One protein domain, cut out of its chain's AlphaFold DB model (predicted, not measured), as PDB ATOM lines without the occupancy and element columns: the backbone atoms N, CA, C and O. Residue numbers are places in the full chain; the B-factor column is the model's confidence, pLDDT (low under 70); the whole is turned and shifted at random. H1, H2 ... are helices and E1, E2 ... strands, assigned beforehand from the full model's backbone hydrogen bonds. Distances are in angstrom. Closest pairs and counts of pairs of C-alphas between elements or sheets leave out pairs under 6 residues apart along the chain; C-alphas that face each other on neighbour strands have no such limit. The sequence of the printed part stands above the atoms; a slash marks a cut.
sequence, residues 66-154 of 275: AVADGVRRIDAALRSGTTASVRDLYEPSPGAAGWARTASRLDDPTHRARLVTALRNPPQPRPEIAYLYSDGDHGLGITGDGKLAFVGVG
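AT A GLANCE: This is residues 66 to 154 of the 275 residues of an uncharacterized protein of Pseudonocardia endophytica (UniProt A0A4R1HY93). A twisted sheet of four antiparallel strands has helices on one face: H1 and H4 lie over it and run opposite ways, meeting where residues 75 to 79 of H1 touch H4, while H3 packs on edge strand E4 and H2 touches both H1 and H3. These make two layers, H1, H3 and H4 on one face of the sheet. The printed part has 89 residues, with four named helices followed by four strands in the order E1, E2, E3, E4, a meander, each strand the antiparallel neighbour of the one before; the class is mixed. It is compact and rounded, with a radius of gyration of the C-alphas of 11.3 A and spans of 29 by 24 by 23 A.

IN THESE COORDINATES: H1, residues 66 to 79, starts at C-alpha 66 (65.309, 106.474, 66.905) and is 20.2 A long. H2 is residues 83 to 87, H3 99 to 107 and H4 109 to 118, 14.2 A. E1 is residues 124 to 126, E2 130 to 134, E3 138 to 142 and E4 148 to 153, 13.9 A, ending at C-alpha 153 (53.665, 127.742, 67.241).

HOW THE PARTS SIT: Hairpins join E1 to E2 (N 124 and O 132, 2.8 A), E2 to E3 (N 140 and O 133, 2.8 A) and E3 to E4 (N 139 and O 152, 2.8 A), these atoms within hydrogen-bond range. H1 is on the sheet at a height of 9.3 A, H4 at 7.9 A on the same face. H1 touches H4 with residues 75 to 79 alone, at a shallow tilt of 29 degrees, opposite ways; the closest C-alphas are those of Leu 78 and Arg 112, 6.1 A. H2 touches H1, closest C-alphas Ala 77 and Ser 85, 5.3 A, with residues 74 to 78 of H1 alone. H2 touches H3, closest C-alphas Thr 83 and Ala 103, 6.2 A. H3 is on the sheet, its C-alpha of Thr 102 6.5 A from that of Val 151. In H1, H2, H3 and H4 every O i to N i+4 pair is within hydrogen-bond range.

THE WHOLE: The two C-alphas farthest apart, those of Pro 109 and Pro 127, are 30.2 A apart. The printed part has no cut, and the link from H2 to H3, 11 residues, is long. Mean pLDDT of the printed part is 82.2; residues 93 to 98, 127 to 128, 135 to 137 and 152 to 154 are under 70.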
ATOM      1  N   ALA A  66      66.230 106.176  68.006       95.81
ATOM      2  CA  ALA A  66      65.309 106.474  66.905       95.81
ATOM      3  C   ALA A  66      64.759 107.910  66.976       95.81
ATOM      4  O   ALA A  66      64.720 108.619  65.967       95.81
ATOM      5  N   VAL A  67      64.406 108.364  68.183       96.62
ATOM      6  CA  VAL A  67      63.958 109.737  68.443       96.62
ATOM      7  C   VAL A  67      65.103 110.716  68.190       96.62
ATOM      8  O   VAL A  67      64.918 111.695  67.472       96.62
ATOM      9  N   ALA A  68      66.303 110.433  68.705       97.44
ATOM     10  CA  ALA A  68      67.485 111.270  68.505       97.44
ATOM     11  C   ALA A  68      67.841 111.439  67.015       97.44
ATOM     12  O   ALA A  68      68.152 112.543  66.563       97.44
ATOM     13  N   ASP A  69      67.765 110.367  66.224       97.06
ATOM     14  CA  ASP A  69      67.968 110.411  64.771       97.06
ATOM     15  C   ASP A  69      66.886 111.231  64.065       97.06
ATOM     16  O   ASP A  69      67.192 112.054  63.199       97.06
ATOM     17  N   GLY A  70      65.626 111.034  64.454       96.06
ATOM     18  CA  GLY A  70      64.490 111.805  63.960       96.06
ATOM     19  C   GLY A  70      64.653 113.302  64.192       96.06
ATOM     20  O   GLY A  70      64.582 114.094  63.251       96.06
ATOM     21  N   VAL A  71      64.962 113.683  65.429       97.06
ATOM     22  CA  VAL A  71      65.151 115.076  65.841       97.06
ATOM     23  C   VAL A  71      66.304 115.738  65.089       97.06
ATOM     24  O   VAL A  71      66.162 116.875  64.646       97.06
ATOM     25  N   ARG A  72      67.424 115.035  64.872       97.06
ATOM     26  CA  ARG A  72      68.544 115.562  64.072       97.06
ATOM     27  C   ARG A  72      68.145 115.840  62.620       97.06
ATOM     28  O   ARG A  72      68.532 116.870  62.074       97.06
ATOM     29  N   ARG A  73      67.341 114.965  62.003       95.75
ATOM     30  CA  ARG A  73      66.809 115.199  60.647       95.75
ATOM     31  C   ARG A  73      65.842 116.383  60.610       95.75
ATOM     32  O   ARG A  73      65.900 117.173  59.673       95.75
ATOM     33  N   ILE A  74      64.992 116.526  61.627       95.38
ATOM     34  CA  ILE A  74      64.044 117.644  61.740       95.38
ATOM     35  C   ILE A  74      64.785 118.974  61.934       95.38
ATOM     36  O   ILE A  74      64.469 119.938  61.244       95.38
ATOM     37  N   ASP A  75      65.802 119.029  62.800       96.12
ATOM     38  CA  ASP A  75      66.649 120.218  62.988       96.12
ATOM     39  C   ASP A  75      67.324 120.644  61.678       96.12
ATOM     40  O   ASP A  75      67.239 121.807  61.280       96.12
ATOM     41  N   ALA A  76      67.924 119.693  60.954       94.31
ATOM     42  CA  ALA A  76      68.524 119.956  59.649       94.31
ATOM     43  C   ALA A  76      67.488 120.468  58.627       94.31
ATOM     44  O   ALA A  76      67.745 121.447  57.922       94.31
ATOM     45  N   ALA A  77      66.300 119.857  58.579       93.88
ATOM     46  CA  ALA A  77      65.216 120.276  57.694       93.88
ATOM     47  C   ALA A  77      64.731 121.700  58.014       93.88
ATOM     48  O   ALA A  77      64.617 122.523  57.105       93.88
ATOM     49  N   LEU A  78      64.528 122.031  59.294       92.88
ATOM     50  CA  LEU A  78      64.130 123.372  59.732       92.88
ATOM     51  C   LEU A  78      65.187 124.430  59.378       92.88
ATOM     52  O   LEU A  78      64.834 125.507  58.892       92.88
ATOM     53  N   ARG A  79      66.478 124.117  59.556       91.19
ATOM     54  CA  ARG A  79      67.592 125.022  59.211       91.19
ATOM     55  C   ARG A  79      67.779 125.219  57.715       91.19
ATOM     56  O   ARG A  79      68.187 126.301  57.307       91.19
ATOM     57  N   SER A  80      67.450 124.216  56.900       87.81
ATOM     58  CA  SER A  80      67.491 124.343  55.436       87.81
ATOM     59  C   SER A  80      66.511 125.395  54.898       87.81
ATOM     60  O   SER A  80      66.638 125.827  53.757       87.81
ATOM     61  N   GLY A  81      65.508 125.785  55.699       77.62
ATOM     62  CA  GLY A  81      64.462 126.729  55.311       77.62
ATOM     63  C   GLY A  81      63.418 126.150  54.354       77.62
ATOM     64  O   GLY A  81      62.501 126.866  53.963       77.62
ATOM     65  N   THR A  82      63.520 124.868  53.988       80.88
ATOM     66  CA  THR A  82      62.582 124.215  53.068       80.88
ATOM     67  C   THR A  82      61.500 123.458  53.835       80.88
ATOM     68  O   THR A  82      61.761 122.463  54.513       80.88
ATOM     69  N   THR A  83      60.247 123.894  53.706       84.81
ATOM     70  CA  THR A  83      59.099 123.211  54.328       84.81
ATOM     71  C   THR A  83      58.877 121.810  53.749       84.81
ATOM     72  O   THR A  83      58.420 120.922  54.462       84.81
ATOM     73  N   ALA A  84      59.287 121.563  52.501       87.81
ATOM     74  CA  ALA A  84      59.234 120.244  51.870       87.81
ATOM     75  C   ALA A  84      60.009 119.170  52.656       87.81
ATOM     76  O   ALA A  84      59.466 118.105  52.922       87.81
ATOM     77  N   SER A  85      61.224 119.474  53.121       88.69
ATOM     78  CA  SER A  85      62.039 118.513  53.880       88.69
ATOM     79  C   SER A  85      61.421 118.159  55.238       88.69
ATOM     80  O   SER A  85      61.586 117.050  55.736       88.69
ATOM     81  N   VAL A  86      60.681 119.095  55.846       92.00
ATOM     82  CA  VAL A  86      59.937 118.844  57.091       92.00
ATOM     83  C   VAL A  86      58.696 117.987  56.818       92.00
ATOM     84  O   VAL A  86      58.344 117.149  57.648       92.00
ATOM     85  N   ARG A  87      58.060 118.143  55.648       92.56
ATOM     86  CA  ARG A  87      56.880 117.367  55.237       92.56
ATOM     87  C   ARG A  87      57.143 115.871  55.222       92.56
ATOM     88  O   ARG A  87      56.320 115.114  55.720       92.56
ATOM     89  N   ASP A  88      58.284 115.457  54.684       92.38
ATOM     90  CA  ASP A  88      58.645 114.038  54.551       92.38
ATOM     91  C   ASP A  88      58.877 113.356  55.912       92.38
ATOM     92  O   ASP A  88      58.872 112.128  56.039       92.38
ATOM     93  N   LEU A  89      59.066 114.167  56.954       92.94
ATOM     94  CA  LEU A  89      59.225 113.741  58.339       92.94
ATOM     95  C   LEU A  89      57.930 113.898  59.150       92.94
ATOM     96  O   LEU A  89      57.912 113.491  60.313       92.94
ATOM     97  N   TYR A  90      56.874 114.477  58.566       90.12
ATOM     98  CA  TYR A  90      55.623 114.791  59.244       90.12
ATOM     99  C   TYR A  90      54.624 113.640  59.173       90.12
ATOM    100  O   TYR A  90      54.109 113.311  58.104       90.12
ATOM    101  N   GLU A  91      54.299 113.080  60.333       87.31
ATOM    102  CA  GLU A  91      53.283 112.044  60.490       87.31
ATOM    103  C   GLU A  91      52.351 112.455  61.638       87.31
ATOM    104  O   GLU A  91      52.667 112.230  62.807       87.31
ATOM    105  N   PRO A  92      51.242 113.156  61.333       70.56
ATOM    106  CA  PRO A  92      50.443 113.804  62.359       70.56
ATOM    107  C   PRO A  92      49.760 112.789  63.276       70.56
ATOM    108  O   PRO A  92      49.004 111.931  62.817       70.56
ATOM    109  N   SER A  93      49.943 112.952  64.588       65.56
ATOM    110  CA  SER A  93      49.161 112.206  65.579       65.56
ATOM    111  C   SER A  93      47.673 112.594  65.523       65.56
ATOM    112  O   SER A  93      47.332 113.696  65.080       65.56
ATOM    113  N   PRO A  94      46.753 111.743  66.018       59.94
ATOM    114  CA  PRO A  94      45.326 112.062  66.049       59.94
ATOM    115  C   PRO A  94      45.028 113.417  66.714       59.94
ATOM    116  O   PRO A  94      45.344 113.641  67.883       59.94
ATOM    117  N   GLY A  95      44.389 114.321  65.966       52.59
ATOM    118  CA  GLY A  95      44.047 115.672  66.425       52.59
ATOM    119  C   GLY A  95      45.157 116.720  66.272       52.59
ATOM    120  O   GLY A  95      44.939 117.868  66.655       52.59
ATOM    121  N   ALA A  96      46.318 116.363  65.714       60.12
ATOM    122  CA  ALA A  96      47.321 117.332  65.280       60.12
ATOM    123  C   ALA A  96      46.850 118.101  64.034       60.12
ATOM    124  O   ALA A  96      46.005 117.636  63.266       60.12
ATOM    125  N   ALA A  97      47.410 119.293  63.818       61.66
ATOM    126  CA  ALA A  97      47.107 120.096  62.639       61.66
ATOM    127  C   ALA A  97      47.483 119.358  61.339       61.66
ATOM    128  O   ALA A  97      48.520 118.702  61.251       61.66
ATOM    129  N   GLY A  98      46.669 119.495  60.291       69.75
ATOM    130  CA  GLY A  98      47.032 118.998  58.962       69.75
ATOM    131  C   GLY A  98      48.227 119.756  58.366       69.75
ATOM    132  O   GLY A  98      48.494 120.903  58.733       69.75
ATOM    133  N   TRP A  99      48.916 119.141  57.395       82.81
ATOM    134  CA  TRP A  99      50.132 119.705  56.791       82.81
ATOM    135  C   TRP A  99      49.955 121.135  56.265       82.81
ATOM    136  O   TRP A  99      50.839 121.952  56.469       82.81
ATOM    137  N   ALA A 100      48.820 121.470  55.643       77.12
ATOM    138  CA  ALA A 100      48.586 122.817  55.106       77.12
ATOM    139  C   ALA A 100      48.718 123.918  56.178       77.12
ATOM    140  O   ALA A 100      49.350 124.947  55.943       77.12
ATOM    141  N   ARG A 101      48.182 123.675  57.382       70.12
ATOM    142  CA  ARG A 101      48.282 124.609  58.512       70.12
ATOM    143  C   ARG A 101      49.701 124.643  59.083       70.12
ATOM    144  O   ARG A 101      50.200 125.715  59.407       70.12
ATOM    145  N   THR A 102      50.362 123.490  59.174       78.75
ATOM    146  CA  THR A 102      51.762 123.397  59.613       78.75
ATOM    147  C   THR A 102      52.706 124.125  58.653       78.75
ATOM    148  O   THR A 102      53.545 124.900  59.100       78.75
ATOM    149  N   ALA A 103      52.541 123.934  57.344       81.94
ATOM    150  CA  ALA A 103      53.342 124.573  56.306       81.94
ATOM    151  C   ALA A 103      53.242 126.099  56.390       81.94
ATOM    152  O   ALA A 103      54.268 126.754  56.507       81.94
ATOM    153  N   SER A 104      52.021 126.642  56.474       77.75
ATOM    154  CA  SER A 104      51.800 128.089  56.610       77.75
ATOM    155  C   SER A 104      52.523 128.697  57.821       77.75
ATOM    156  O   SER A 104      53.035 129.808  57.732       77.75
ATOM    157  N   ARG A 105      52.620 127.970  58.943       77.12
ATOM    158  CA  ARG A 105      53.377 128.423  60.126       77.12
ATOM    159  C   ARG A 105      54.879 128.369  59.915       77.12
ATOM    160  O   ARG A 105      55.590 129.252  60.383       77.12
ATOM    161  N   LEU A 106      55.349 127.315  59.253       85.19
ATOM    162  CA  LEU A 106      56.759 127.108  58.955       85.19
ATOM    163  C   LEU A 106      57.259 127.994  57.814       85.19
ATOM    164  O   LEU A 106      58.471 128.134  57.685       85.19
ATOM    165  N   ASP A 107      56.390 128.587  56.999       85.38
ATOM    166  CA  ASP A 107      56.793 129.556  55.976       85.38
ATOM    167  C   ASP A 107      57.374 130.830  56.615       85.38
ATOM    168  O   ASP A 107      58.300 131.426  56.057       85.38
ATOM    169  N   ASP A 108      56.941 131.169  57.836       80.69
ATOM    170  CA  ASP A 108      57.527 132.242  58.637       80.69
ATOM    171  C   ASP A 108      58.915 131.840  59.197       80.69
ATOM    172  O   ASP A 108      59.029 130.904  60.005       80.69
ATOM    173  N   PRO A 109      60.001 132.545  58.818       85.12
ATOM    174  CA  PRO A 109      61.344 132.262  59.318       85.12
ATOM    175  C   PRO A 109      61.485 132.431  60.839       85.12
ATOM    176  O   PRO A 109      62.308 131.740  61.445       85.12
ATOM    177  N   THR A 110      60.689 133.299  61.465       83.44
ATOM    178  CA  THR A 110      60.710 133.552  62.915       83.44
ATOM    179  C   THR A 110      60.266 132.313  63.678       83.44
ATOM    180  O   THR A 110      60.951 131.867  64.603       83.44
ATOM    181  N   HIS A 111      59.165 131.695  63.249       82.19
ATOM    182  CA  HIS A 111      58.665 130.465  63.854       82.19
ATOM    183  C   HIS A 111      59.645 129.307  63.660       82.19
ATOM    184  O   HIS A 111      59.914 128.568  64.606       82.19
ATOM    185  N   ARG A 112      60.259 129.179  62.474       88.81
ATOM    186  CA  ARG A 112      61.312 128.171  62.253       88.81
ATOM    187  C   ARG A 112      62.492 128.358  63.206       88.81
ATOM    188  O   ARG A 112      62.938 127.386  63.811       88.81
ATOM    189  N   ALA A 113      62.977 129.589  63.376       86.75
ATOM    190  CA  ALA A 113      64.091 129.886  64.277       86.75
ATOM    191  C   ALA A 113      63.757 129.556  65.744       86.75
ATOM    192  O   ALA A 113      64.592 129.003  66.470       86.75
ATOM    193  N   ARG A 114      62.520 129.831  66.173       84.25
ATOM    194  CA  ARG A 114      62.025 129.467  67.507       84.25
ATOM    195  C   ARG A 114      61.921 127.960  67.702       84.25
ATOM    196  O   ARG A 114      62.371 127.458  68.722       84.25
ATOM    197  N   LEU A 115      61.447 127.215  66.707       87.94
ATOM    198  CA  LEU A 115      61.406 125.749  66.765       87.94
ATOM    199  C   LEU A 115      62.811 125.130  66.834       87.94
ATOM    200  O   LEU A 115      63.037 124.219  67.626       87.94
ATOM    201  N   VAL A 116      63.780 125.667  66.086       93.44
ATOM    202  CA  VAL A 116      65.198 125.272  66.215       93.44
ATOM    203  C   VAL A 116      65.732 125.576  67.618       93.44
ATOM    204  O   VAL A 116      66.494 124.789  68.175       93.44
ATOM    205  N   THR A 117      65.316 126.691  68.219       88.75
ATOM    206  CA  THR A 117      65.672 127.024  69.607       88.75
ATOM    207  C   THR A 117      65.033 126.049  70.595       88.75
ATOM    208  O   THR A 117      65.726 125.535  71.467       88.75
ATOM    209  N   ALA A 118      63.752 125.718  70.420       86.12
ATOM    210  CA  ALA A 118      63.036 124.743  71.238       86.12
ATOM    211  C   ALA A 118      63.698 123.356  71.215       86.12
ATOM    212  O   ALA A 118      63.742 122.687  72.245       86.12
ATOM    213  N   LEU A 119      64.276 122.944  70.079       94.94
ATOM    214  CA  LEU A 119      65.022 121.685  69.967       94.94
ATOM    215  C   LEU A 119      66.270 121.626  70.857       94.94
ATOM    216  O   LEU A 119      66.748 120.534  71.150       94.94
ATOM    217  N   ARG A 120      66.804 122.771  71.294       94.25
ATOM    218  CA  ARG A 120      67.975 122.845  72.184       94.25
ATOM    219  C   ARG A 120      67.611 122.705  73.658       94.25
ATOM    220  O   ARG A 120      68.501 122.479  74.474       94.25
ATOM    221  N   ASN A 121      66.333 122.839  74.001       86.69
ATOM    222  CA  ASN A 121      65.871 122.641  75.366       86.69
ATOM    223  C   ASN A 121      65.707 121.142  75.646       86.69
ATOM    224  O   ASN A 121      65.258 120.413  74.756       86.69
ATOM    225  N   PRO A 122      66.024 120.673  76.868       87.81
ATOM    226  CA  PRO A 122      65.756 119.296  77.266       87.81
ATOM    227  C   PRO A 122      64.285 118.933  77.004       87.81
ATOM    228  O   PRO A 122      63.395 119.628  77.508       87.81
ATOM    229  N   PRO A 123      63.995 117.888  76.208       88.56
ATOM    230  CA  PRO A 123      62.623 117.531  75.893       88.56
ATOM    231  C   PRO A 123      61.916 116.920  77.100       88.56
ATOM    232  O   PRO A 123      62.534 116.304  77.967       88.56
ATOM    233  N   GLN A 124      60.594 117.043  77.131       73.00
ATOM    234  CA  GLN A 124      59.751 116.400  78.133       73.00
ATOM    235  C   GLN A 124      59.207 115.078  77.585       73.00
ATOM    236  O   GLN A 124      58.599 115.090  76.510       73.00
ATOM    237  N   PRO A 125      59.340 113.952  78.303       71.56
ATOM    238  CA  PRO A 125      58.708 112.710  77.890       71.56
ATOM    239  C   PRO A 125      57.176 112.814  77.973       71.56
ATOM    240  O   PRO A 125      56.616 113.435  78.887       71.56
ATOM    241  N   ARG A 126      56.489 112.218  76.997       73.19
ATOM    242  CA  ARG A 126      55.028 112.218  76.853       73.19
ATOM    243  C   ARG A 126      54.543 110.856  76.343       73.19
ATOM    244  O   ARG A 126      55.012 110.420  75.296       73.19
ATOM    245  N   PRO A 127      53.595 110.184  77.016       63.41
ATOM    246  CA  PRO A 127      53.133 108.859  76.593       63.41
ATOM    247  C   PRO A 127      52.460 108.851  75.209       63.41
ATOM    248  O   PRO A 127      52.522 107.849  74.507       63.41
ATOM    249  N   GLU A 128      51.853 109.961  74.790       61.81
ATOM    250  CA  GLU A 128      51.109 110.086  73.530       61.81
ATOM    251  C   GLU A 128      51.971 110.356  72.285       61.81
ATOM    252  O   GLU A 128      51.534 110.097  71.165       61.81
ATOM    253  N   ILE A 129      53.174 110.903  72.463       72.88
ATOM    254  CA  ILE A 129      54.043 111.383  71.374       72.88
ATOM    255  C   ILE A 129      55.518 111.120  71.665       72.88
ATOM    256  O   ILE A 129      56.328 111.791  71.069       72.88
ATOM    257  N   ALA A 130      55.876 110.238  72.598       81.31
ATOM    258  CA  ALA A 130      57.220 110.019  73.156       81.31
ATOM    259  C   ALA A 130      57.922 111.257  73.758       81.31
ATOM    260  O   ALA A 130      58.183 111.246  74.961       81.31
ATOM    261  N   TYR A 131      58.210 112.314  72.989       84.12
ATOM    262  CA  TYR A 131      58.910 113.515  73.464       84.12
ATOM    263  C   TYR A 131      58.308 114.826  72.943       84.12
ATOM    264  O   TYR A 131      57.879 114.929  71.795       84.12
ATOM    265  N   LEU A 132      58.329 115.851  73.797       83.56
ATOM    266  CA  LEU A 132      57.988 117.235  73.477       83.56
ATOM    267  C   LEU A 132      59.218 118.130  73.639       83.56
ATOM    268  O   LEU A 132      59.702 118.311  74.756       83.56
ATOM    269  N   TYR A 133      59.659 118.752  72.552       85.69
ATOM    270  CA  TYR A 133      60.619 119.858  72.583       85.69
ATOM    271  C   TYR A 133      59.851 121.172  72.610       85.69
ATOM    272  O   TYR A 133      58.926 121.335  71.817       85.69
ATOM    273  N   SER A 134      60.188 122.100  73.504       80.81
ATOM    274  CA  SER A 134      59.477 123.379  73.599       80.81
ATOM    275  C   SER A 134      60.344 124.489  74.188       80.81
ATOM    276  O   SER A 134      61.225 124.223  75.004       80.81
ATOM    277  N   ASP A 135      60.087 125.733  73.787       69.31
ATOM    278  CA  ASP A 135      60.640 126.947  74.406       69.31
ATOM    279  C   ASP A 135      59.620 127.729  75.250       69.31
ATOM    280  O   ASP A 135      59.929 128.814  75.730       69.31
ATOM    281  N   GLY A 136      58.425 127.171  75.459       61.25
ATOM    282  CA  GLY A 136      57.337 127.839  76.164       61.25
ATOM    283  C   GLY A 136      56.290 128.454  75.241       61.25
ATOM    284  O   GLY A 136      55.138 128.490  75.631       61.25
ATOM    285  N   ASP A 137      56.629 128.852  74.020       58.44
ATOM    286  CA  ASP A 137      55.644 129.381  73.061       58.44
ATOM    287  C   ASP A 137      55.631 128.567  71.763       58.44
ATOM    288  O   ASP A 137      54.677 128.602  70.993       58.44
ATOM    289  N   HIS A 138      56.680 127.794  71.507       74.81
ATOM    290  CA  HIS A 138      56.830 126.928  70.350       74.81
ATOM    291  C   HIS A 138      57.157 125.520  70.822       74.81
ATOM    292  O   HIS A 138      57.756 125.321  71.884       74.81
ATOM    293  N   GLY A 139      56.787 124.522  70.032       80.56
ATOM    294  CA  GLY A 139      57.143 123.151  70.331       80.56
ATOM    295  C   GLY A 139      56.913 122.162  69.203       80.56
ATOM    296  O   GLY A 139      56.226 122.429  68.221       80.56
ATOM    297  N   LEU A 140      57.527 120.999  69.363       84.12
ATOM    298  CA  LEU A 140      57.521 119.895  68.413       84.12
ATOM    299  C   LEU A 140      57.261 118.611  69.197       84.12
ATOM    300  O   LEU A 140      57.968 118.325  70.167       84.12
ATOM    301  N   GLY A 141      56.262 117.843  68.773       83.31
ATOM    302  CA  GLY A 141      56.048 116.485  69.269       83.31
ATOM    303  C   GLY A 141      56.793 115.476  68.406       83.31
ATOM    304  O   GLY A 141      56.699 115.564  67.183       83.31
ATOM    305  N   ILE A 142      57.506 114.523  69.009       89.94
ATOM    306  CA  ILE A 142      58.353 113.562  68.288       89.94
ATOM    307  C   ILE A 142      58.046 112.134  68.713       89.94
ATOM    308  O   ILE A 142      58.504 111.715  69.772       89.94
ATOM    309  N   THR A 143      57.357 111.376  67.860       86.69
ATOM    310  CA  THR A 143      56.959 109.983  68.116       86.69
ATOM    311  C   THR A 143      58.145 109.067  68.447       86.69
ATOM    312  O   THR A 143      59.303 109.379  68.171       86.69
ATOM    313  N   GLY A 144      57.863 107.887  69.011       86.44
ATOM    314  CA  GLY A 144      58.897 106.933  69.439       86.44
ATOM    315  C   GLY A 144      59.811 106.414  68.318       86.44
ATOM    316  O   GLY A 144      60.934 105.998  68.588       86.44
ATOM    317  N   ASP A 145      59.360 106.472  67.066       93.06
ATOM    318  CA  ASP A 145      60.118 106.143  65.853       93.06
ATOM    319  C   ASP A 145      60.812 107.363  65.211       93.06
ATOM    320  O   ASP A 145      61.463 107.244  64.170       93.06
ATOM    321  N   GLY A 146      60.729 108.537  65.846       94.44
ATOM    322  CA  GLY A 146      61.437 109.747  65.432       94.44
ATOM    323  C   GLY A 146      60.749 110.533  64.314       94.44
ATOM    324  O   GLY A 146      61.435 111.205  63.536       94.44
ATOM    325  N   LYS A 147      59.421 110.450  64.198       92.50
ATOM    326  CA  LYS A 147      58.621 111.270  63.276       92.50
ATOM    327  C   LYS A 147      58.085 112.513  63.974       92.50
ATOM    328  O   LYS A 147      57.880 112.533  65.186       92.50
ATOM    329  N   LEU A 148      57.854 113.565  63.195       89.31
ATOM    330  CA  LEU A 148      57.249 114.795  63.687       89.31
ATOM    331  C   LEU A 148      55.731 114.604  63.798       89.31
ATOM    332  O   LEU A 148      55.037 114.546  62.785       89.31
ATOM    333  N   ALA A 149      55.232 114.546  65.031       74.50
ATOM    334  CA  ALA A 149      53.826 114.321  65.362       74.50
ATOM    335  C   ALA A 149      52.963 115.586  65.244       74.50
ATOM    336  O   ALA A 149      51.781 115.513  64.918       74.50
ATOM    337  N   PHE A 150      53.528 116.750  65.574       77.50
ATOM    338  CA  PHE A 150      52.885 118.060  65.441       77.50
ATOM    339  C   PHE A 150      53.913 119.188  65.553       77.50
ATOM    340  O   PHE A 150      55.004 119.003  66.092       77.50
ATOM    341  N   VAL A 151      53.501 120.382  65.125       75.50
ATOM    342  CA  VAL A 151      54.215 121.643  65.355       75.50
ATOM    343  C   VAL A 151      53.287 122.608  66.094       75.50
ATOM    344  O   VAL A 151      52.235 122.993  65.579       75.50
ATOM    345  N   GLY A 152      53.670 122.985  67.309       66.56
ATOM    346  CA  GLY A 152      53.046 124.050  68.086       66.56
ATOM    347  C   GLY A 152      53.806 125.351  67.863       66.56
ATOM    348  O   GLY A 152      55.009 125.412  68.088       66.56
ATOM    349  N   VAL A 153      53.120 126.389  67.405       57.84
ATOM    350  CA  VAL A 153      53.665 127.742  67.241       57.84
ATOM    351  C   VAL A 153      52.676 128.669  67.932       57.84
ATOM    352  O   VAL A 153      51.494 128.601  67.606       57.84
ATOM    353  N   GLY A 154      53.124 129.457  68.909       41.47
ATOM    354  CA  GLY A 154      52.244 130.235  69.796       41.47
ATOM    355  C   GLY A 154      51.476 129.395  70.831       41.47
ATOM    356  O   GLY A 154      50.463 129.835  71.365       41.47
TER     357      GLY A 154